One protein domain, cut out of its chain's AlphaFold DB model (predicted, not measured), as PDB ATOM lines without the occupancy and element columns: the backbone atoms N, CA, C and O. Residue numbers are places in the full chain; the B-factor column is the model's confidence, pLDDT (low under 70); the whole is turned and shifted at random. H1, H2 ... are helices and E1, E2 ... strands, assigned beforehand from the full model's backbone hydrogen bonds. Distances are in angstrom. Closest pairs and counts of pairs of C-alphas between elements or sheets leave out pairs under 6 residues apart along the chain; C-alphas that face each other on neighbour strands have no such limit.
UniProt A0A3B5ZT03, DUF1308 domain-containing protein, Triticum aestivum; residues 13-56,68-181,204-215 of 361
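This is residues 13 to 56, 68 to 181 and 204 to 215 of the 361 residues of the protein "DUF1308 domain-containing protein" of Triticum aestivum (UniProt A0A3B5ZT03). A strongly twisted five-stranded sheet has a bundle of three helices, H1, H2 and H3, on one side, with H3 packed on one face of the sheet and H1 and H2 farther out. H5 packs on the opposite face, over E5 and E4, and H4 grazes the sheet. The printed part has 170 residues, with five named helices and five named strands in the order H1 H2 H3 E1 E2 H4 E3 H5 E4 E5; the sheet is mixed, in the order E1 E2 E3 E5 E4, and the class is mixed, helices and strands. The whole is compact, with a radius of gyration of the C-alphas of 16.1 A, and rounded, spanning 43 by 37 by 29 A.

H1, residues 13 to 28, begins at C-alpha 13 (57.410, 22.801, -25.820) and is 22.2 A long. H2, residues 37 to 55, is 27.6 A long, and H3 is residues 69 to 79. E1, residues 98 to 102, precedes E2, residues 105 to 112, 21.7 A long from C-alpha 105 (23.235, 43.523, -28.154). H4 is residues 126 to 139, 20.4 A long; E3 is 149 to 154, H5 160 to 170 and E4 173 to 175. E5, residues 209 to 214, is 17.1 A long and ends at C-alpha 214 (19.436, 34.900, -32.278).

H1, H2 and H3 form an up and down bundle, each running against the one before. H1 and H2, a helical hairpin, touch at a shallow tilt of 27 degrees, closest at the C-alphas of Cys 20 and Leu 50, 6.0 A. H2 and H3 touch at 15 degrees, closest at the C-alphas of Val 46 and Leu 72, 6.9 A. H3 lies over E2 at a height over the sheet of 9.2 A, along the strands. E1 and E2, a hairpin, are antiparallel, with N 100 and O 107 at 2.9 A. E2 and E3 are parallel, with N 110 and O 151 at 2.9 A; with H4 they form a strand-helix-strand unit, a right-handed crossover. H4 only grazes the sheet, with residues 131 to 138. E3 and E5 are antiparallel, with N 152 and O 211 at 2.8 A. E5 and E4 are antiparallel, with N 173 and O 212 at 2.8 A. H5 lies over E5 and E4, at a height of 9.8 A, on the opposite face from H3. E3, H5 and E4 form a split right-handed unit, with E5 between the strands. In the five helices every O i to N i+4 pair is within hydrogen-bond range.

The C-alphas of Glu 14 and Pro 143, the two farthest apart, are 46.5 A apart. Residues 57 to 67 and 182 to 203 are not printed; the gaps between C-alphas are 13.7 A and 16.4 A. The links H3 to E1 and E2 to H4 are long. Mean pLDDT of the printed part is 85.0; it is under 70 at residue 92 and residues 115 to 119, 178 to 181 and 204 to 206.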
ATOM      1  N   LEU A  13      57.467  22.226 -27.162       81.38
ATOM      2  CA  LEU A  13      57.410  22.801 -25.820       81.38
ATOM      3  C   LEU A  13      58.047  24.199 -25.738       81.38
ATOM      4  O   LEU A  13      57.522  25.072 -25.047       81.38
ATOM      5  N   GLU A  14      59.171  24.431 -26.414       81.75
ATOM      6  CA  GLU A  14      59.815  25.749 -26.465       81.75
ATOM      7  C   GLU A  14      58.970  26.755 -27.242       81.75
ATOM      8  O   GLU A  14      58.800  27.885 -26.779       81.75
ATOM      9  N   LEU A  15      58.375  26.328 -28.360       81.69
ATOM     10  CA  LEU A  15      57.449  27.149 -29.136       81.69
ATOM     11  C   LEU A  15      56.223  27.535 -28.295       81.69
ATOM     12  O   LEU A  15      55.899  28.718 -28.187       81.69
ATOM     13  N   ALA A  16      55.596  26.564 -27.626       81.00
ATOM     14  CA  ALA A  16      54.457  26.805 -26.742       81.00
ATOM     15  C   ALA A  16      54.819  27.763 -25.594       81.00
ATOM     16  O   ALA A  16      54.078  28.699 -25.290       81.00
ATOM     17  N   ARG A  17      55.993  27.596 -24.969       84.81
ATOM     18  CA  ARG A  17      56.481  28.526 -23.934       84.81
ATOM     19  C   ARG A  17      56.657  29.940 -24.480       84.81
ATOM     20  O   ARG A  17      56.231  30.885 -23.819       84.81
ATOM     21  N   ALA A  18      57.272  30.089 -25.651       83.62
ATOM     22  CA  ALA A  18      57.487  31.388 -26.281       83.62
ATOM     23  C   ALA A  18      56.154  32.083 -26.603       83.62
ATOM     24  O   ALA A  18      55.963  33.245 -26.242       83.62
ATOM     25  N   GLN A  19      55.198  31.353 -27.183       83.50
ATOM     26  CA  GLN A  19      53.851  31.853 -27.471       83.50
ATOM     27  C   GLN A  19      53.099  32.257 -26.195       83.50
ATOM     28  O   GLN A  19      52.502  33.333 -26.144       83.50
ATOM     29  N   CYS A  20      53.167  31.435 -25.144       86.56
ATOM     30  CA  CYS A  20      52.530  31.717 -23.858       86.56
ATOM     31  C   CYS A  20      53.093  32.986 -23.202       86.56
ATOM     32  O   CYS A  20      52.330  33.834 -22.740       86.56
ATOM     33  N   ARG A  21      54.424  33.154 -23.216       88.12
ATOM     34  CA  ARG A  21      55.095  34.372 -22.723       88.12
ATOM     35  C   ARG A  21      54.690  35.600 -23.530       88.12
ATOM     36  O   ARG A  21      54.264  36.589 -22.952       88.12
ATOM     37  N   SER A  22      54.715  35.506 -24.858       87.19
ATOM     38  CA  SER A  22      54.283  36.601 -25.732       87.19
ATOM     39  C   SER A  22      52.828  37.016 -25.470       87.19
ATOM     40  O   SER A  22      52.509  38.204 -25.424       87.19
ATOM     41  N   LEU A  23      51.920  36.055 -25.267       85.56
ATOM     42  CA  LEU A  23      50.533  36.349 -24.901       85.56
ATOM     43  C   LEU A  23      50.429  36.998 -23.513       85.56
ATOM     44  O   LEU A  23      49.687  37.964 -23.349       85.56
ATOM     45  N   HIS A  24      51.180  36.494 -22.533       91.25
ATOM     46  CA  HIS A  24      51.234  37.061 -21.187       91.25
ATOM     47  C   HIS A  24      51.664  38.531 -21.211       91.25
ATOM     48  O   HIS A  24      50.975  39.383 -20.652       91.25
ATOM     49  N   ASP A  25      52.767  38.832 -21.893       88.00
ATOM     50  CA  ASP A  25      53.360  40.168 -21.908       88.00
ATOM     51  C   ASP A  25      52.452  41.171 -22.626       88.00
ATOM     52  O   ASP A  25      52.234  42.275 -22.127       88.00
ATOM     53  N   ARG A  26      51.809  40.758 -23.728       85.81
ATOM     54  CA  ARG A  26      50.787  41.568 -24.413       85.81
ATOM     55  C   ARG A  26      49.588  41.880 -23.521       85.81
ATOM     56  O   ARG A  26      49.120  43.016 -23.492       85.81
ATOM     57  N   LEU A  27      49.086  40.892 -22.781       87.44
ATOM     58  CA  LEU A  27      47.969  41.095 -21.856       87.44
ATOM     59  C   LEU A  27      48.355  42.017 -20.697       87.44
ATOM     60  O   LEU A  27      47.564  42.884 -20.326       87.44
ATOM     61  N   ALA A  28      49.557  41.846 -20.144       88.62
ATOM     62  CA  ALA A  28      50.075  42.667 -19.055       88.62
ATOM     63  C   ALA A  28      50.295  44.128 -19.481       88.62
ATOM     64  O   ALA A  28      50.023  45.035 -18.698       88.62
ATOM     65  N   ALA A  29      50.730  44.353 -20.724       87.75
ATOM     66  CA  ALA A  29      50.925  45.681 -21.298       87.75
ATOM     67  C   ALA A  29      49.624  46.348 -21.791       87.75
ATOM     68  O   ALA A  29      49.643  47.518 -22.171       87.75
ATOM     69  N   SER A  30      48.486  45.640 -21.806       84.25
ATOM     70  CA  SER A  30      47.247  46.184 -22.366       84.25
ATOM     71  C   SER A  30      46.698  47.350 -21.527       84.25
ATOM     72  O   SER A  30      46.389  47.163 -20.345       84.25
ATOM     73  N   PRO A  31      46.436  48.529 -22.127       82.31
ATOM     74  CA  PRO A  31      45.880  49.682 -21.408       82.31
ATOM     75  C   PRO A  31      44.447  49.435 -20.909       82.31
ATOM     76  O   PRO A  31      43.978  50.080 -19.972       82.31
ATOM     77  N   SER A  32      43.743  48.471 -21.508       79.25
ATOM     78  CA  SER A  32      42.376  48.096 -21.133       79.25
ATOM     79  C   SER A  32      42.304  47.161 -19.916       79.25
ATOM     80  O   SER A  32      41.236  47.011 -19.313       79.25
ATOM     81  N   LEU A  33      43.432  46.569 -19.502       82.19
ATOM     82  CA  LEU A  33      43.512  45.577 -18.426       82.19
ATOM     83  C   LEU A  33      42.893  46.042 -17.089       82.19
ATOM     84  O   LEU A  33      42.147  45.259 -16.491       82.19
ATOM     85  N   PRO A  34      43.110  47.284 -16.597       78.19
ATOM     86  CA  PRO A  34      42.543  47.716 -15.317       78.19
ATOM     87  C   PRO A  34      41.010  47.755 -15.330       78.19
ATOM     88  O   PRO A  34      40.366  47.455 -14.324       78.19
ATOM     89  N   ARG A  35      40.422  48.096 -16.484       79.19
ATOM     90  CA  ARG A  35      38.976  48.299 -16.659       79.19
ATOM     91  C   ARG A  35      38.247  47.031 -17.110       79.19
ATOM     92  O   ARG A  35      37.038  46.938 -16.934       79.19
ATOM     93  N   ASN A  36      38.966  46.034 -17.626       85.56
ATOM     94  CA  ASN A  36      38.383  44.826 -18.205       85.56
ATOM     95  C   ASN A  36      38.536  43.600 -17.265       85.56
ATOM     96  O   ASN A  36      39.638  43.066 -17.085       85.56
ATOM     97  N   PRO A  37      37.455  43.121 -16.616       86.62
ATOM     98  CA  PRO A  37      37.513  41.971 -15.709       86.62
ATOM     99  C   PRO A  37      37.792  40.638 -16.424       86.62
ATOM    100  O   PRO A  37      38.357  39.725 -15.803       86.62
ATOM    101  N   ALA A  38      37.434  40.522 -17.704       89.31
ATOM    102  CA  ALA A  38      37.713  39.355 -18.532       89.31
ATOM    103  C   ALA A  38      39.214  39.231 -18.806       89.31
ATOM    104  O   ALA A  38      39.797  38.187 -18.528       89.31
ATOM    105  N   LEU A  39      39.869  40.325 -19.216       89.69
ATOM    106  CA  LEU A  39      41.315  40.344 -19.476       89.69
ATOM    107  C   LEU A  39      42.137  40.028 -18.224       89.69
ATOM    108  O   LEU A  39      43.101  39.273 -18.294       89.69
ATOM    109  N   ARG A  40      41.716  40.503 -17.045       90.44
ATOM    110  CA  ARG A  40      42.346  40.110 -15.768       90.44
ATOM    111  C   ARG A  40      42.169  38.629 -15.444       90.44
ATOM    112  O   ARG A  40      42.999  38.033 -14.758       90.44
ATOM    113  N   SER A  41      41.058  38.032 -15.864       92.38
ATOM    114  CA  SER A  41      40.829  36.594 -15.697       92.38
ATOM    115  C   SER A  41      41.684  35.801 -16.682       92.38
ATOM    116  O   SER A  41      42.350  34.857 -16.266       92.38
ATOM    117  N   LEU A  42      41.772  36.261 -17.930       91.88
ATOM    118  CA  LEU A  42      42.619  35.679 -18.962       91.88
ATOM    119  C   LEU A  42      44.105  35.732 -18.586       91.88
ATOM    120  O   LEU A  42      44.776  34.709 -18.651       91.88
ATOM    121  N   LEU A  43      44.608  36.870 -18.099       92.75
ATOM    122  CA  LEU A  43      46.000  37.010 -17.656       92.75
ATOM    123  C   LEU A  43      46.363  35.980 -16.572       92.75
ATOM    124  O   LEU A  43      47.436  35.381 -16.616       92.75
ATOM    125  N   ARG A  44      45.451  35.712 -15.626       92.81
ATOM    126  CA  ARG A  44      45.650  34.678 -14.594       92.81
ATOM    127  C   ARG A  44      45.713  33.268 -15.184       92.81
ATOM    128  O   ARG A  44      46.531  32.473 -14.721       92.81
ATOM    129  N   LEU A  45      44.877  32.965 -16.181       91.62
ATOM    130  CA  LEU A  45      44.890  31.677 -16.883       91.62
ATOM    131  C   LEU A  45      46.178  31.493 -17.691       91.62
ATOM    132  O   LEU A  45      46.816  30.452 -17.584       91.62
ATOM    133  N   VAL A  46      46.617  32.525 -18.414       90.31
ATOM    134  CA  VAL A  46      47.880  32.506 -19.169       90.31
ATOM    135  C   VAL A  46      49.076  32.341 -18.228       90.31
ATOM    136  O   VAL A  46      49.948  31.516 -18.479       90.31
ATOM    137  N   ALA A  47      49.098  33.036 -17.089       91.88
ATOM    138  CA  ALA A  47      50.147  32.850 -16.087       91.88
ATOM    139  C   ALA A  47      50.157  31.431 -15.481       91.88
ATOM    140  O   ALA A  47      51.218  30.927 -15.110       91.88
ATOM    141  N   ALA A  48      48.994  30.782 -15.351       91.12
ATOM    142  CA  ALA A  48      48.901  29.393 -14.904       91.12
ATOM    143  C   ALA A  48      49.417  28.414 -15.972       91.12
ATOM    144  O   ALA A  48      50.203  27.527 -15.643       91.12
ATOM    145  N   GLU A  49      49.050  28.626 -17.238       90.06
ATOM    146  CA  GLU A  49      49.555  27.853 -18.378       90.06
ATOM    147  C   GLU A  49      51.077  27.992 -18.506       90.06
ATOM    148  O   GLU A  49      51.785  27.005 -18.679       90.06
ATOM    149  N   LEU A  50      51.619  29.201 -18.335       89.06
ATOM    150  CA  LEU A  50      53.060  29.433 -18.378       89.06
ATOM    151  C   LEU A  50      53.802  28.667 -17.274       89.06
ATOM    152  O   LEU A  50      54.860  28.093 -17.531       89.06
ATOM    153  N   ARG A  51      53.239  28.622 -16.058       91.44
ATOM    154  CA  ARG A  51      53.777  27.817 -14.948       91.44
ATOM    155  C   ARG A  51      53.753  26.323 -15.273       91.44
ATOM    156  O   ARG A  51      54.753  25.653 -15.036       91.44
ATOM    157  N   PHE A  52      52.662  25.829 -15.859       89.31
ATOM    158  CA  PHE A  52      52.536  24.438 -16.305       89.31
ATOM    159  C   PHE A  52      53.568  24.078 -17.386       89.31
ATOM    160  O   PHE A  52      54.271  23.071 -17.280       89.31
ATOM    161  N   LEU A  53      53.722  24.927 -18.403       86.81
ATOM    162  CA  LEU A  53      54.704  24.721 -19.465       86.81
ATOM    163  C   LEU A  53      56.136  24.798 -18.927       86.81
ATOM    164  O   LEU A  53      57.002  24.059 -19.391       86.81
ATOM    165  N   ALA A  54      56.405  25.663 -17.946       86.56
ATOM    166  CA  ALA A  54      57.711  25.769 -17.301       86.56
ATOM    167  C   ALA A  54      58.053  24.538 -16.446       86.56
ATOM    168  O   ALA A  54      59.206  24.115 -16.449       86.56
ATOM    169  N   SER A  55      57.072  23.944 -15.754       85.25
ATOM    170  CA  SER A  55      57.276  22.726 -14.956       85.25
ATOM    171  C   SER A  55      57.280  21.440 -15.787       85.25
ATOM    172  O   SER A  55      57.687  20.397 -15.285       85.25
ATOM    173  N   SER A  56      56.822  21.495 -17.039       78.69
ATOM    174  CA  SER A  56      56.850  20.357 -17.957       78.69
ATOM    175  C   SER A  56      58.285  20.065 -18.403       78.69
ATOM    176  O   SER A  56      58.936  20.899 -19.033       78.69
ATOM    177  N   ASN A  68      46.570  24.553 -23.419       82.44
ATOM    178  CA  ASN A  68      45.375  25.383 -23.570       82.44
ATOM    179  C   ASN A  68      45.610  26.617 -24.453       82.44
ATOM    180  O   ASN A  68      44.691  27.413 -24.641       82.44
ATOM    181  N   LEU A  69      46.819  26.800 -24.997       81.00
ATOM    182  CA  LEU A  69      47.192  27.992 -25.762       81.00
ATOM    183  C   LEU A  69      46.224  28.363 -26.891       81.00
ATOM    184  O   LEU A  69      45.873  29.542 -26.958       81.00
ATOM    185  N   PRO A  70      45.710  27.424 -27.711       78.94
ATOM    186  CA  PRO A  70      44.738  27.774 -28.747       78.94
ATOM    187  C   PRO A  70      43.460  28.400 -28.174       78.94
ATOM    188  O   PRO A  70      42.910  29.341 -28.739       78.94
ATOM    189  N   HIS A  71      43.004  27.920 -27.012       84.38
ATOM    190  CA  HIS A  71      41.841  28.479 -26.324       84.38
ATOM    191  C   HIS A  71      42.140  29.866 -25.753       84.38
ATOM    192  O   HIS A  71      41.372  30.799 -25.962       84.38
ATOM    193  N   LEU A  72      43.278  30.024 -25.074       86.19
ATOM    194  CA  LEU A  72      43.674  31.301 -24.473       86.19
ATOM    195  C   LEU A  72      43.922  32.384 -25.534       86.19
ATOM    196  O   LEU A  72      43.542  33.538 -25.332       86.19
ATOM    197  N   GLY A  73      44.511  32.013 -26.672       84.19
ATOM    198  CA  GLY A  73      44.699  32.897 -27.819       84.19
ATOM    199  C   GLY A  73      43.371  33.345 -28.429       84.19
ATOM    200  O   GLY A  73      43.169  34.537 -28.645       84.19
ATOM    201  N   ALA A  74      42.426  32.424 -28.626       85.00
ATOM    202  CA  ALA A  74      41.109  32.770 -29.154       85.00
ATOM    203  C   ALA A  74      40.261  33.599 -28.168       85.00
ATOM    204  O   ALA A  74      39.553  34.509 -28.595       85.00
ATOM    205  N   LEU A  75      40.376  33.368 -26.853       88.88
ATOM    206  CA  LEU A  75      39.779  34.259 -25.849       88.88
ATOM    207  C   LEU A  75      40.352  35.671 -25.953       88.88
ATOM    208  O   LEU A  75      39.598  36.635 -25.873       88.88
ATOM    209  N   HIS A  76      41.670  35.806 -26.123       87.81
ATOM    210  CA  HIS A  76      42.286  37.117 -26.301       87.81
ATOM    211  C   HIS A  76      41.708  37.835 -27.520       87.81
ATOM    212  O   HIS A  76      41.239  38.959 -27.361       87.81
ATOM    213  N   LEU A  77      41.660  37.155 -28.672       85.38
ATOM    214  CA  LEU A  77      41.104  37.679 -29.922       85.38
ATOM    215  C   LEU A  77      39.676  38.206 -29.728       85.38
ATOM    216  O   LEU A  77      39.389  39.353 -30.062       85.38
ATOM    217  N   LEU A  78      38.800  37.390 -29.132       88.50
ATOM    218  CA  LEU A  78      37.409  37.762 -28.872       88.50
ATOM    219  C   LEU A  78      37.297  38.942 -27.901       88.50
ATOM    220  O   LEU A  78      36.526  39.866 -28.137       88.50
ATOM    221  N   LEU A  79      38.065  38.939 -26.808       89.44
ATOM    222  CA  LEU A  79      37.989  39.981 -25.778       89.44
ATOM    223  C   LEU A  79      38.539  41.337 -26.226       89.44
ATOM    224  O   LEU A  79      38.198  42.350 -25.612       89.44
ATOM    225  N   THR A  80      39.402  41.359 -27.239       84.94
ATOM    226  CA  THR A  80      39.927  42.588 -27.843       84.94
ATOM    227  C   THR A  80      39.187  42.995 -29.113       84.94
ATOM    228  O   THR A  80      39.521  44.024 -29.691       84.94
ATOM    229  N   HIS A  81      38.198  42.214 -29.555       85.06
ATOM    230  CA  HIS A  81      37.439  42.517 -30.760       85.06
ATOM    231  C   HIS A  81      36.597  43.794 -30.573       85.06
ATOM    232  O   HIS A  81      35.863  43.880 -29.587       85.06
ATOM    233  N   PRO A  82      36.614  44.761 -31.513       83.38
ATOM    234  CA  PRO A  82      35.873  46.023 -31.379       83.38
ATOM    235  C   PRO A  82      34.361  45.850 -31.181       83.38
ATOM    236  O   PRO A  82      33.714  46.630 -30.478       83.38
ATOM    237  N   ALA A  83      33.793  44.801 -31.784       84.94
ATOM    238  CA  ALA A  83      32.382  44.453 -31.619       84.94
ATOM    239  C   ALA A  83      32.032  43.895 -30.225       84.94
ATOM    240  O   ALA A  83      30.848  43.828 -29.904       84.94
ATOM    241  N   VAL A  84      33.013  43.498 -29.406       88.56
ATOM    242  CA  VAL A  84      32.816  42.966 -28.049       88.56
ATOM    243  C   VAL A  84      33.040  44.080 -27.029       88.56
ATOM    244  O   VAL A  84      34.157  44.538 -26.802       88.56
ATOM    245  N   ARG A  85      31.966  44.502 -26.359       87.75
ATOM    246  CA  ARG A  85      32.002  45.531 -25.311       87.75
ATOM    247  C   ARG A  85      31.639  44.952 -23.950       87.75
ATOM    248  O   ARG A  85      30.841  44.025 -23.844       87.75
ATOM    249  N   SER A  86      32.219  45.531 -22.900       87.25
ATOM    250  CA  SER A  86      31.909  45.220 -21.495       87.25
ATOM    251  C   SER A  86      31.874  43.718 -21.160       87.25
ATOM    252  O   SER A  86      30.886  43.249 -20.592       87.25
ATOM    253  N   PRO A  87      32.916  42.935 -21.498       90.69
ATOM    254  CA  PRO A  87      32.906  41.507 -21.222       90.69
ATOM    255  C   PRO A  87      32.906  41.237 -19.708       90.69
ATOM    256  O   PRO A  87      33.612  41.891 -18.932       90.69
ATOM    257  N   SER A  88      32.122  40.247 -19.289       89.00
ATOM    258  CA  SER A  88      32.059  39.759 -17.915       89.00
ATOM    259  C   SER A  88      33.371  39.086 -17.501       89.00
ATOM    260  O   SER A  88      34.286  38.883 -18.293       89.00
ATOM    261  N   ARG A  89      33.474  38.653 -16.240       87.38
ATOM    262  CA  ARG A  89      34.525  37.686 -15.873       87.38
ATOM    263  C   ARG A  89      34.370  36.414 -16.710       87.38
ATOM    264  O   ARG A  89      33.248  36.083 -17.093       87.38
ATOM    265  N   LEU A  90      35.487  35.732 -16.958       84.62
ATOM    266  CA  LEU A  90      35.482  34.447 -17.650       84.62
ATOM    267  C   LEU A  90      34.764  33.381 -16.814       84.62
ATOM    268  O   LEU A  90      34.890  33.368 -15.587       84.62
ATOM    269  N   SER A  91      34.044  32.508 -17.507       78.94
ATOM    270  CA  SER A  91      33.175  31.450 -16.995       78.94
ATOM    271  C   SER A  91      32.149  31.943 -15.965       78.94
ATOM    272  O   SER A  91      32.116  31.431 -14.844       78.94
ATOM    273  N   PRO A  92      31.315  32.952 -16.300       62.94
ATOM    274  CA  PRO A  92      30.319  33.479 -15.371       62.94
ATOM    275  C   PRO A  92      29.187  32.473 -15.111       62.94
ATOM    276  O   PRO A  92      28.548  32.539 -14.064       62.94
ATOM    277  N   LEU A  93      28.946  31.555 -16.056       72.19
ATOM    278  CA  LEU A  93      27.883  30.553 -16.038       72.19
ATOM    279  C   LEU A  93      28.418  29.207 -16.564       72.19
ATOM    280  O   LEU A  93      29.371  29.190 -17.349       72.19
ATOM    281  N   PRO A  94      27.819  28.066 -16.175       72.56
ATOM    282  CA  PRO A  94      28.206  26.762 -16.703       72.56
ATOM    283  C   PRO A  94      28.074  26.704 -18.231       72.56
ATOM    284  O   PRO A  94      26.992  26.894 -18.775       72.56
ATOM    285  N   GLY A  95      29.179  26.417 -18.924       77.44
ATOM    286  CA  GLY A  95      29.197  26.267 -20.383       77.44
ATOM    287  C   GLY A  95      29.250  27.572 -21.184       77.44
ATOM    288  O   GLY A  95      29.323  27.494 -22.404       77.44
ATOM    289  N   VAL A  96      29.263  28.736 -20.526       87.00
ATOM    290  CA  VAL A  96      29.445  30.052 -21.160       87.00
ATOM    291  C   VAL A  96      30.827  30.579 -20.795       87.00
ATOM    292  O   VAL A  96      31.169  30.640 -19.615       87.00
ATOM    293  N   ASP A  97      31.621  30.985 -21.783       90.19
ATOM    294  CA  ASP A  97      32.969  31.500 -21.538       90.19
ATOM    295  C   ASP A  97      32.942  32.927 -21.006       90.19
ATOM    296  O   ASP A  97      33.696  33.248 -20.095       90.19
ATOM    297  N   PHE A  98      32.069  33.786 -21.525       92.06
ATOM    298  CA  PHE A  98      31.762  35.093 -20.943       92.06
ATOM    299  C   PHE A  98      30.481  35.672 -21.551       92.06
ATOM    300  O   PHE A  98      30.050  35.263 -22.626       92.06
ATOM    301  N   ALA A  99      29.880  36.638 -20.863       92.00
ATOM    302  CA  ALA A  99      28.810  37.472 -21.397       92.00
ATOM    303  C   ALA A  99      29.374  38.839 -21.807       92.00
ATOM    304  O   ALA A  99      30.330  39.321 -21.197       92.00
ATOM    305  N   CYS A 100      28.809  39.472 -22.827       92.06
ATOM    306  CA  CYS A 100      29.229  40.793 -23.294       92.06
ATOM    307  C   CYS A 100      28.083  41.522 -24.005       92.06
ATOM    308  O   CYS A 100      27.007  40.967 -24.206       92.06
ATOM    309  N   ALA A 101      28.325  42.767 -24.407       90.69
ATOM    310  CA  ALA A 101      27.543  43.417 -25.448       90.69
ATOM    311  C   ALA A 101      28.256  43.197 -26.789       90.69
ATOM    312  O   ALA A 101      29.286  43.822 -27.051       90.69
ATOM    313  N   PHE A 102      27.731  42.298 -27.621       91.50
ATOM    314  CA  PHE A 102      28.245  42.028 -28.960       91.50
ATOM    315  C   PHE A 102      27.429  42.805 -29.995       91.50
ATOM    316  O   PHE A 102      26.214  42.624 -30.091       91.50
ATOM    317  N   ARG A 103      28.074  43.705 -30.750       86.94
ATOM    318  CA  ARG A 103      27.398  44.629 -31.690       86.94
ATOM    319  C   ARG A 103      26.220  45.360 -31.028       86.94
ATOM    320  O   ARG A 103      25.118  45.420 -31.567       86.94
ATOM    321  N   SER A 104      26.466  45.859 -29.817       86.25
ATOM    322  CA  SER A 104      25.493  46.569 -28.971       86.25
ATOM    323  C   SER A 104      24.305  45.742 -28.463       86.25
ATOM    324  O   SER A 104      23.429  46.314 -27.823       86.25
ATOM    325  N   ARG A 105      24.282  44.419 -28.671       91.00
ATOM    326  CA  ARG A 105      23.235  43.523 -28.154       91.00
ATOM    327  C   ARG A 105      23.807  42.588 -27.075       91.00
ATOM    328  O   ARG A 105      24.944  42.131 -27.228       91.00
ATOM    329  N   PRO A 106      23.085  42.311 -25.973       92.31
ATOM    330  CA  PRO A 106      23.522  41.358 -24.954       92.31
ATOM    331  C   PRO A 106      23.780  39.981 -25.567       92.31
ATOM    332  O   PRO A 106      22.929  39.442 -26.274       92.31
ATOM    333  N   ALA A 107      24.948  39.402 -25.306       94.38
ATOM    334  CA  ALA A 107      25.350  38.137 -25.896       94.38
ATOM    335  C   ALA A 107      26.075  37.234 -24.901       94.38
ATOM    336  O   ALA A 107      26.839  37.697 -24.048       94.38
ATOM    337  N   TRP A 108      25.871  35.927 -25.048       94.94
ATOM    338  CA  TRP A 108      26.714  34.911 -24.425       94.94
ATOM    339  C   TRP A 108      27.694  34.361 -25.449       94.94
ATOM    340  O   TRP A 108      27.312  34.008 -26.564       94.94
ATOM    341  N   VAL A 109      28.960  34.272 -25.058       94.56
ATOM    342  CA  VAL A 109      30.039  33.786 -25.911       94.56
ATOM    343  C   VAL A 109      30.465  32.398 -25.459       94.56
ATOM    344  O   VAL A 109      30.711  32.164 -24.274       94.56
ATOM    345  N   LEU A 110      30.560  31.487 -26.423       93.31
ATOM    346  CA  LEU A 110      31.017  30.117 -26.246       93.31
ATOM    347  C   LEU A 110      32.165  29.853 -27.212       93.31
ATOM    348  O   LEU A 110      32.019  30.030 -28.417       93.31
ATOM    349  N   LEU A 111      33.297  29.398 -26.697       90.38
ATOM    350  CA  LEU A 111      34.521  29.175 -27.442       90.38
ATOM    351  C   LEU A 111      34.950  27.710 -27.353       90.38
ATOM    352  O   LEU A 111      35.347  27.201 -26.305       90.38
ATOM    353  N   SER A 112      35.002  27.045 -28.503       87.00
ATOM    354  CA  SER A 112      35.646  25.744 -28.639       87.00
ATOM    355  C   SER A 112      37.031  25.887 -29.254       87.00
ATOM    356  O   SER A 112      37.188  26.306 -30.397       87.00
ATOM    357  N   ALA A 113      38.053  25.453 -28.522       76.44
ATOM    358  CA  ALA A 113      39.407  25.299 -29.059       76.44
ATOM    359  C   ALA A 113      39.743  23.859 -29.470       76.44
ATOM    360  O   ALA A 113      40.827  23.582 -29.985       76.44
ATOM    361  N   ARG A 114      38.823  22.920 -29.223       70.06
ATOM    362  CA  ARG A 114      38.980  21.527 -29.644       70.06
ATOM    363  C   ARG A 114      38.510  21.392 -31.077       70.06
ATOM    364  O   ARG A 114      37.457  21.921 -31.414       70.06
ATOM    365  N   ASN A 115      39.304  20.684 -31.874       58.28
ATOM    366  CA  ASN A 115      39.122  20.527 -33.308       58.28
ATOM    367  C   ASN A 115      37.813  19.760 -33.607       58.28
ATOM    368  O   ASN A 115      37.777  18.544 -33.408       58.28
ATOM    369  N   PRO A 116      36.735  20.427 -34.054       58.75
ATOM    370  CA  PRO A 116      35.476  19.784 -34.406       58.75
ATOM    371  C   PRO A 116      35.550  19.097 -35.772       58.75
ATOM    372  O   PRO A 116      34.637  18.364 -36.108       58.75
ATOM    373  N   SER A 117      36.615  19.302 -36.555       53.53
ATOM    374  CA  SER A 117      36.728  18.808 -37.938       53.53
ATOM    375  C   SER A 117      36.717  17.279 -38.092       53.53
ATOM    376  O   SER A 117      36.604  16.784 -39.209       53.53
ATOM    377  N   GLY A 118      36.814  16.524 -36.991       57.00
ATOM    378  CA  GLY A 118      36.604  15.071 -36.963       57.00
ATOM    379  C   GLY A 118      35.202  14.635 -36.516       57.00
ATOM    380  O   GLY A 118      34.953  13.439 -36.386       57.00
ATOM    381  N   PHE A 119      34.305  15.576 -36.227       67.38
ATOM    382  CA  PHE A 119      32.938  15.307 -35.789       67.38
ATOM    383  C   PHE A 119      31.974  15.546 -36.940       67.38
ATOM    384  O   PHE A 119      32.093  16.535 -37.652       67.38
ATOM    385  N   GLN A 120      31.002  14.648 -37.082       78.75
ATOM    386  CA  GLN A 120      29.899  14.844 -38.009       78.75
ATOM    387  C   GLN A 120      28.727  15.540 -37.323       78.75
ATOM    388  O   GLN A 120      28.479  15.316 -36.130       78.75
ATOM    389  N   TRP A 121      27.974  16.339 -38.076       85.69
ATOM    390  CA  TRP A 121      26.696  16.850 -37.601       85.69
ATOM    391  C   TRP A 121      25.709  15.701 -37.404       85.69
ATOM    392  O   TRP A 121      25.323  15.003 -38.341       85.69
ATOM    393  N   VAL A 122      25.282  15.510 -36.159       84.81
ATOM    394  CA  VAL A 122      24.243  14.547 -35.806       84.81
ATOM    395  C   VAL A 122      23.143  15.312 -35.080       84.81
ATOM    396  O   VAL A 122      23.371  15.736 -33.942       84.81
ATOM    397  N   PRO A 123      21.958  15.481 -35.693       83.12
ATOM    398  CA  PRO A 123      20.848  16.186 -35.065       83.12
ATOM    399  C   PRO A 123      20.540  15.620 -33.677       83.12
ATOM    400  O   PRO A 123      20.514  14.399 -33.478       83.12
ATOM    401  N   ARG A 124      20.310  16.508 -32.705       79.25
ATOM    402  CA  ARG A 124      19.986  16.178 -31.305       79.25
ATOM    403  C   ARG A 124      21.049  15.361 -30.558       79.25
ATOM    404  O   ARG A 124      20.760  14.795 -29.503       79.25
ATOM    405  N   LYS A 125      22.283  15.285 -31.066       84.44
ATOM    406  CA  LYS A 125      23.427  14.651 -30.389       84.44
ATOM    407  C   LYS A 125      24.683  15.502 -30.536       84.44
ATOM    408  O   LYS A 125      24.754  16.409 -31.358       84.44
ATOM    409  N   GLY A 126      25.692  15.216 -29.715       85.50
ATOM    410  CA  GLY A 126      26.993  15.881 -29.799       85.50
ATOM    411  C   GLY A 126      26.866  17.403 -29.724       85.50
ATOM    412  O   GLY A 126      26.277  17.934 -28.782       85.50
ATOM    413  N   ILE A 127      27.413  18.100 -30.722       86.00
ATOM    414  CA  ILE A 127      27.396  19.564 -30.777       86.00
ATOM    415  C   ILE A 127      25.974  20.137 -30.863       86.00
ATOM    416  O   ILE A 127      25.678  21.054 -30.103       86.00
ATOM    417  N   SER A 128      25.075  19.534 -31.653       89.19
ATOM    418  CA  SER A 128      23.672  19.966 -31.784       89.19
ATOM    419  C   SER A 128      22.969  19.968 -30.421       89.19
ATOM    420  O   SER A 128      22.444  20.992 -29.990       89.19
ATOM    421  N   SER A 129      23.086  18.880 -29.645       88.94
ATOM    422  CA  SER A 129      22.493  18.820 -28.297       88.94
ATOM    423  C   SER A 129      23.075  19.839 -27.309       88.94
ATOM    424  O   SER A 129      22.367  20.302 -26.419       88.94
ATOM    425  N   ARG A 130      24.358  20.201 -27.451       89.12
ATOM    426  CA  ARG A 130      25.000  21.197 -26.578       89.12
ATOM    427  C   ARG A 130      24.555  22.609 -26.936       89.12
ATOM    428  O   ARG A 130      24.280  23.381 -26.027       89.12
ATOM    429  N   VAL A 131      24.456  22.922 -28.228       90.62
ATOM    430  CA  VAL A 131      23.936  24.212 -28.705       90.62
ATOM    431  C   VAL A 131      22.474  24.372 -28.293       90.62
ATOM    432  O   VAL A 131      22.139  25.392 -27.701       90.62
ATOM    433  N   ALA A 132      21.643  23.342 -28.479       91.00
ATOM    434  CA  ALA A 132      20.253  23.342 -28.025       91.00
ATOM    435  C   ALA A 132      20.135  23.597 -26.513       91.00
ATOM    436  O   ALA A 132      19.408  24.493 -26.098       91.00
ATOM    437  N   ALA A 133      20.909  22.882 -25.688       90.75
ATOM    438  CA  ALA A 133      20.880  23.059 -24.235       90.75
ATOM    439  C   ALA A 133      21.291  24.475 -23.794       90.75
ATOM    440  O   ALA A 133      20.714  25.025 -22.859       90.75
ATOM    441  N   VAL A 134      22.284  25.073 -24.461       91.31
ATOM    442  CA  VAL A 134      22.704  26.455 -24.187       91.31
ATOM    443  C   VAL A 134      21.636  27.447 -24.639       91.31
ATOM    444  O   VAL A 134      21.375  28.409 -23.926       91.31
ATOM    445  N   LEU A 135      21.002  27.216 -25.788       91.88
ATOM    446  CA  LEU A 135      19.937  28.070 -26.303       91.88
ATOM    447  C   LEU A 135      18.695  28.034 -25.404       91.88
ATOM    448  O   LEU A 135      18.119  29.078 -25.110       91.88
ATOM    449  N   ASP A 136      18.330  26.864 -24.889       90.50
ATOM    450  CA  ASP A 136      17.254  26.731 -23.904       90.50
ATOM    451  C   ASP A 136      17.622  27.409 -22.574       90.50
ATOM    452  O   ASP A 136      16.810  28.127 -21.983       90.50
ATOM    453  N   ALA A 137      18.875  27.266 -22.121       90.62
ATOM    454  CA  ALA A 137      19.372  27.980 -20.945       90.62
ATOM    455  C   ALA A 137      19.339  29.508 -21.138       90.62
ATOM    456  O   ALA A 137      18.957  30.226 -20.220       90.62
ATOM    457  N   ALA A 138      19.687  29.997 -22.328       91.38
ATOM    458  CA  ALA A 138      19.640  31.409 -22.688       91.38
ATOM    459  C   ALA A 138      18.209  31.959 -22.681       91.38
ATOM    460  O   ALA A 138      17.953  32.981 -22.051       91.38
ATOM    461  N   ARG A 139      17.260  31.240 -23.291       91.06
ATOM    462  CA  ARG A 139      15.830  31.606 -23.296       91.06
ATOM    463  C   ARG A 139      15.213  31.625 -21.900       91.06
ATOM    464  O   ARG A 139      14.335  32.426 -21.616       91.06
ATOM    465  N   SER A 140      15.659  30.721 -21.031       88.38
ATOM    466  CA  SER A 140      15.188  30.632 -19.643       88.38
ATOM    467  C   SER A 140      15.966  31.522 -18.664       88.38
ATOM    468  O   SER A 140      15.699  31.495 -17.458       88.38
ATOM    469  N   ALA A 141      16.942  32.296 -19.148       86.69
ATOM    470  CA  ALA A 141      17.802  33.094 -18.293       86.69
ATOM    471  C   ALA A 141      17.027  34.251 -17.630       86.69
ATOM    472  O   ALA A 141      16.163  34.867 -18.254       86.69
ATOM    473  N   PRO A 142      17.355  34.610 -16.374       82.81
ATOM    474  CA  PRO A 142      16.778  35.779 -15.719       82.81
ATOM    475  C   PRO A 142      17.049  37.074 -16.504       82.81
ATOM    476  O   PRO A 142      18.117  37.181 -17.112       82.81
ATOM    477  N   PRO A 143      16.197  38.113 -16.385       79.12
ATOM    478  CA  PRO A 143      16.359  39.377 -17.117       79.12
ATOM    479  C   PRO A 143      17.738  40.039 -16.965       79.12
ATOM    480  O   PRO A 143      18.219  40.695 -17.877       79.12
ATOM    481  N   ALA A 144      18.408  39.846 -15.824       75.94
ATOM    482  CA  ALA A 144      19.736  40.406 -15.565       75.94
ATOM    483  C   ALA A 144      20.869  39.755 -16.385       75.94
ATOM    484  O   ALA A 144      21.949  40.331 -16.504       75.94
ATOM    485  N   THR A 145      20.656  38.543 -16.899       78.31
ATOM    486  CA  THR A 145      21.648  37.772 -17.665       78.31
ATOM    487  C   THR A 145      21.116  37.300 -19.013       78.31
ATOM    488  O   THR A 145      21.832  36.572 -19.694       78.31
ATOM    489  N   HIS A 146      19.883  37.671 -19.374       85.56
ATOM    490  CA  HIS A 146      19.220  37.271 -20.612       85.56
ATOM    491  C   HIS A 146      20.009  37.797 -21.819       85.56
ATOM    492  O   HIS A 146      20.237  39.007 -21.922       85.56
ATOM    493  N   PRO A 147      20.525  36.901 -22.677       92.31
ATOM    494  CA  PRO A 147      21.177  37.302 -23.906       92.31
ATOM    495  C   PRO A 147      20.158  37.386 -25.042       92.31
ATOM    496  O   PRO A 147      19.287  36.536 -25.185       92.31
ATOM    497  N   GLU A 148      20.359  38.340 -25.937       93.44
ATOM    498  CA  GLU A 148      19.658  38.379 -27.220       93.44
ATOM    499  C   GLU A 148      20.366  37.531 -28.287       93.44
ATOM    500  O   GLU A 148      19.778  37.186 -29.313       93.44
ATOM    501  N   LYS A 149      21.649  37.213 -28.066       94.25
ATOM    502  CA  LYS A 149      22.496  36.487 -29.017       94.25
ATOM    503  C   LYS A 149      23.362  35.431 -28.350       94.25
ATOM    504  O   LYS A 149      23.889  35.632 -27.254       94.25
ATOM    505  N   LEU A 150      23.613  34.347 -29.071       95.25
ATOM    506  CA  LEU A 150      24.728  33.448 -28.802       95.25
ATOM    507  C   LEU A 150      25.810  33.653 -29.858       95.25
ATOM    508  O   LEU A 150      25.526  33.631 -31.053       95.25
ATOM    509  N   LEU A 151      27.051  33.816 -29.408       95.25
ATOM    510  CA  LEU A 151      28.230  33.834 -30.266       95.25
ATOM    511  C   LEU A 151      29.014  32.540 -30.049       95.25
ATOM    512  O   LEU A 151      29.628  32.343 -28.998       95.25
ATOM    513  N   LEU A 152      28.997  31.661 -31.046       93.88
ATOM    514  CA  LEU A 152      29.759  30.416 -31.056       93.88
ATOM    515  C   LEU A 152      31.067  30.637 -31.812       93.88
ATOM    516  O   LEU A 152      31.047  30.885 -33.009       93.88
ATOM    517  N   ALA A 153      32.204  30.516 -31.140       91.69
ATOM    518  CA  ALA A 153      33.528  30.656 -31.731       91.69
ATOM    519  C   ALA A 153      34.275  29.319 -31.729       91.69
ATOM    520  O   ALA A 153      34.291  28.586 -30.739       91.69
ATOM    521  N   PHE A 154      34.951  29.015 -32.831       89.00
ATOM    522  CA  PHE A 154      35.720  27.795 -33.026       89.00
ATOM    523  C   PHE A 154      37.149  28.157 -33.414       89.00
ATOM    524  O   PHE A 154      37.417  28.505 -34.560       89.00
ATOM    525  N   ALA A 155      38.084  28.042 -32.468       82.62
ATOM    526  CA  ALA A 155      39.476  28.459 -32.668       82.62
ATOM    527  C   ALA A 155      40.198  27.673 -33.771       82.62
ATOM    528  O   ALA A 155      41.158  28.170 -34.346       82.62
ATOM    529  N   ARG A 156      39.748  26.440 -34.036       79.25
ATOM    530  CA  ARG A 156      40.314  25.529 -35.046       79.25
ATOM    531  C   ARG A 156      39.343  25.242 -36.199       79.25
ATOM    532  O   ARG A 156      39.490  24.239 -36.892       79.25
ATOM    533  N   GLY A 157      38.317  26.077 -36.340       82.56
ATOM    534  CA  GLY A 157      37.284  25.936 -37.360       82.56
ATOM    535  C   GLY A 157      36.315  24.797 -37.117       82.56
ATOM    536  O   GLY A 157      36.307  24.176 -36.060       82.56
ATOM    537  N   VAL A 158      35.475  24.551 -38.114       86.12
ATOM    538  CA  VAL A 158      34.453  23.500 -38.157       86.12
ATOM    539  C   VAL A 158      34.353  22.980 -39.588       86.12
ATOM    540  O   VAL A 158      34.681  23.692 -40.538       86.12
ATOM    541  N   SER A 159      33.923  21.734 -39.745       86.31
ATOM    542  CA  SER A 159      33.638  21.139 -41.049       86.31
ATOM    543  C   SER A 159      32.326  21.682 -41.636       86.31
ATOM    544  O   SER A 159      31.462  22.181 -40.914       86.31
ATOM    545  N   ALA A 160      32.180  21.596 -42.960       86.56
ATOM    546  CA  ALA A 160      31.039  22.168 -43.683       86.56
ATOM    547  C   ALA A 160      29.683  21.590 -43.244       86.56
ATOM    548  O   ALA A 160      28.679  22.291 -43.261       86.56
ATOM    549  N   ASP A 161      29.651  20.331 -42.815       87.00
ATOM    550  CA  ASP A 161      28.453  19.686 -42.285       87.00
ATOM    551  C   ASP A 161      28.003  20.291 -40.947       87.00
ATOM    552  O   ASP A 161      26.809  20.467 -40.732       87.00
ATOM    553  N   ILE A 162      28.939  20.669 -40.070       87.88
ATOM    554  CA  ILE A 162      28.626  21.392 -38.830       87.88
ATOM    555  C   ILE A 162      28.124  22.800 -39.151       87.88
ATOM    556  O   ILE A 162      27.181  23.255 -38.513       87.88
ATOM    557  N   VAL A 163      28.720  23.477 -40.140       89.38
ATOM    558  CA  VAL A 163      28.264  24.805 -40.590       89.38
ATOM    559  C   VAL A 163      26.816  24.745 -41.071       89.38
ATOM    560  O   VAL A 163      25.980  25.502 -40.583       89.38
ATOM    561  N   LEU A 164      26.513  23.810 -41.978       89.19
ATOM    562  CA  LEU A 164      25.160  23.598 -42.492       89.19
ATOM    563  C   LEU A 164      24.194  23.230 -41.369       89.19
ATOM    564  O   LEU A 164      23.132  23.821 -41.260       89.19
ATOM    565  N   GLY A 165      24.586  22.323 -40.478       89.50
ATOM    566  CA  GLY A 165      23.743  21.923 -39.358       89.50
ATOM    567  C   GLY A 165      23.427  23.059 -38.380       89.50
ATOM    568  O   GLY A 165      22.289  23.178 -37.928       89.50
ATOM    569  N   LEU A 166      24.406  23.919 -38.076       90.94
ATOM    570  CA  LEU A 166      24.194  25.114 -37.254       90.94
ATOM    571  C   LEU A 166      23.212  26.087 -37.923       90.94
ATOM    572  O   LEU A 166      22.334  26.625 -37.246       90.94
ATOM    573  N   ALA A 167      23.342  26.295 -39.235       91.19
ATOM    574  CA  ALA A 167      22.440  27.146 -40.003       91.19
ATOM    575  C   ALA A 167      21.020  26.555 -40.078       91.19
ATOM    576  O   ALA A 167      20.054  27.242 -39.756       91.19
ATOM    577  N   ASP A 168      20.895  25.274 -40.422       90.50
ATOM    578  CA  ASP A 168      19.615  24.605 -40.665       90.50
ATOM    579  C   ASP A 168      18.807  24.377 -39.376       90.50
ATOM    580  O   ASP A 168      17.590  24.552 -39.368       90.50
ATOM    581  N   GLU A 169      19.455  23.966 -38.276       90.75
ATOM    582  CA  GLU A 169      18.757  23.625 -37.023       90.75
ATOM    583  C   GLU A 169      18.562  24.842 -36.105       90.75
ATOM    584  O   GLU A 169      17.567  24.913 -35.382       90.75
ATOM    585  N   PHE A 170      19.496  25.800 -36.123       91.44
ATOM    586  CA  PHE A 170      19.520  26.911 -35.166       91.44
ATOM    587  C   PHE A 170      19.488  28.299 -35.812       91.44
ATOM    588  O   PHE A 170      19.504  29.290 -35.086       91.44
ATOM    589  N   GLY A 171      19.440  28.400 -37.144       90.25
ATOM    590  CA  GLY A 171      19.468  29.689 -37.839       90.25
ATOM    591  C   GLY A 171      20.795  30.431 -37.671       90.25
ATOM    592  O   GLY A 171      20.814  31.659 -37.696       90.25
ATOM    593  N   ALA A 172      21.894  29.706 -37.436       92.69
ATOM    594  CA  ALA A 172      23.192  30.318 -37.201       92.69
ATOM    595  C   ALA A 172      23.732  31.013 -38.460       92.69
ATOM    596  O   ALA A 172      23.747  30.436 -39.547       92.69
ATOM    597  N   VAL A 173      24.248  32.228 -38.291       92.62
ATOM    598  CA  VAL A 173      24.876  33.019 -39.354       92.62
ATOM    599  C   VAL A 173      26.376  33.082 -39.104       92.62
ATOM    600  O   VAL A 173      26.809  33.494 -38.029       92.62
ATOM    601  N   GLU A 174      27.184  32.674 -40.082       90.88
ATOM    602  CA  GLU A 174      28.641  32.798 -39.987       90.88
ATOM    603  C   GLU A 174      29.060  34.276 -40.000       90.88
ATOM    604  O   GLU A 174      28.586  35.064 -40.819       90.88
ATOM    605  N   VAL A 175      29.948  34.647 -39.077       88.06
ATOM    606  CA  VAL A 175      30.504  35.996 -38.941       88.06
ATOM    607  C   VAL A 175      32.023  35.939 -39.052       88.06
ATOM    608  O   VAL A 175      32.690  35.183 -38.341       88.06
ATOM    609  N   ASP A 176      32.579  36.758 -39.941       82.88
ATOM    610  CA  ASP A 176      34.023  36.844 -40.139       82.88
ATOM    611  C   ASP A 176      34.633  37.899 -39.207       82.88
ATOM    612  O   ASP A 176      34.901  39.041 -39.582       82.88
ATOM    613  N   LEU A 177      34.861  37.491 -37.955       76.62
ATOM    614  CA  LEU A 177      35.484  38.344 -36.936       76.62
ATOM    615  C   LEU A 177      36.933  38.734 -37.275       76.62
ATOM    616  O   LEU A 177      37.469  39.650 -36.660       76.62
ATOM    617  N   LEU A 178      37.600  38.036 -38.200       68.38
ATOM    618  CA  LEU A 178      38.968  38.371 -38.601       68.38
ATOM    619  C   LEU A 178      38.974  39.437 -39.697       68.38
ATOM    620  O   LEU A 178      39.756  40.383 -39.601       68.38
ATOM    621  N   ALA A 179      38.074  39.339 -40.679       63.62
ATOM    622  CA  ALA A 179      37.856  40.403 -41.658       63.62
ATOM    623  C   ALA A 179      37.327  41.689 -41.001       63.62
ATOM    624  O   ALA A 179      37.706  42.784 -41.394       63.62
ATOM    625  N   GLU A 180      36.515  41.576 -39.946       59.06
ATOM    626  CA  GLU A 180      36.064  42.733 -39.157       59.06
ATOM    627  C   GLU A 180      37.174  43.377 -38.309       59.06
ATOM    628  O   GLU A 180      37.030  44.523 -37.878       59.06
ATOM    629  N   PHE A 181      38.278  42.664 -38.066       53.88
ATOM    630  CA  PHE A 181      39.433  43.167 -37.316       53.88
ATOM    631  C   PHE A 181      40.369  44.015 -38.185       53.88
ATOM    632  O   PHE A 181      41.008  44.942 -37.688       53.88
ATOM    633  N   GLU A 204      47.116  28.620 -38.102       49.28
ATOM    634  CA  GLU A 204      46.070  28.131 -37.202       49.28
ATOM    635  C   GLU A 204      44.889  29.104 -37.059       49.28
ATOM    636  O   GLU A 204      43.746  28.669 -36.945       49.28
ATOM    637  N   MET A 205      45.129  30.415 -37.132       55.91
ATOM    638  CA  MET A 205      44.088  31.429 -36.962       55.91
ATOM    639  C   MET A 205      43.224  31.597 -38.218       55.91
ATOM    640  O   MET A 205      42.073  31.992 -38.092       55.91
ATOM    641  N   ARG A 206      43.707  31.202 -39.410       62.41
ATOM    642  CA  ARG A 206      42.877  31.144 -40.637       62.41
ATOM    643  C   ARG A 206      41.730  30.145 -40.537       62.41
ATOM    644  O   ARG A 206      40.771  30.227 -41.293       62.41
ATOM    645  N   SER A 207      41.852  29.173 -39.636       75.00
ATOM    646  CA  SER A 207      40.784  28.214 -39.394       75.00
ATOM    647  C   SER A 207      39.715  28.751 -38.448       75.00
ATOM    648  O   SER A 207      38.663  28.134 -38.354       75.00
ATOM    649  N   PHE A 208      39.940  29.881 -37.765       82.75
ATOM    650  CA  PHE A 208      38.968  30.448 -36.836       82.75
ATOM    651  C   PHE A 208      37.633  30.712 -37.542       82.75
ATOM    652  O   PHE A 208      37.592  31.352 -38.589       82.75
ATOM    653  N   ARG A 209      36.537  30.232 -36.954       87.19
ATOM    654  CA  ARG A 209      35.176  30.483 -37.444       87.19
ATOM    655  C   ARG A 209      34.277  30.889 -36.295       87.19
ATOM    656  O   ARG A 209      34.377  30.308 -35.212       87.19
ATOM    657  N   ALA A 210      33.397  31.852 -36.527       91.25
ATOM    658  CA  ALA A 210      32.423  32.293 -35.542       91.25
ATOM    659  C   ALA A 210      31.016  32.333 -36.140       91.25
ATOM    660  O   ALA A 210      30.844  32.593 -37.326       91.25
ATOM    661  N   PHE A 211      30.015  32.060 -35.311       93.81
ATOM    662  CA  PHE A 211      28.615  31.974 -35.706       93.81
ATOM    663  C   PHE A 211      27.742  32.712 -34.702       93.81
ATOM    664  O   PHE A 211      27.908  32.562 -33.490       93.81
ATOM    665  N   GLU A 212      26.801  33.486 -35.217       94.56
ATOM    666  CA  GLU A 212      25.810  34.231 -34.458       94.56
ATOM    667  C   GLU A 212      24.462  33.502 -34.519       94.56
ATOM    668  O   GLU A 212      24.020  33.115 -35.598       94.56
ATOM    669  N   ILE A 213      23.810  33.316 -33.371       95.44
ATOM    670  CA  ILE A 213      22.455  32.758 -33.263       95.44
ATOM    671  C   ILE A 213      21.589  33.744 -32.482       95.44
ATOM    672  O   ILE A 213      21.980  34.179 -31.396       95.44
ATOM    673  N   GLU A 214      20.406  34.073 -33.000       94.12
ATOM    674  CA  GLU A 214      19.436  34.900 -32.278       94.12
ATOM    675  C   GLU A 214      18.681  34.088 -31.218       94.12
ATOM    676  O   GLU A 214      18.183  32.986 -31.468       94.12
ATOM    677  N   VAL A 215      18.569  34.648 -30.015       91.44
ATOM    678  CA  VAL A 215      17.797  34.060 -28.919       91.44
ATOM    679  C   VAL A 215      16.377  34.613 -28.995       91.44
ATOM    680  O   VAL A 215      16.071  35.665 -28.448       91.44
TER     681      VAL A 215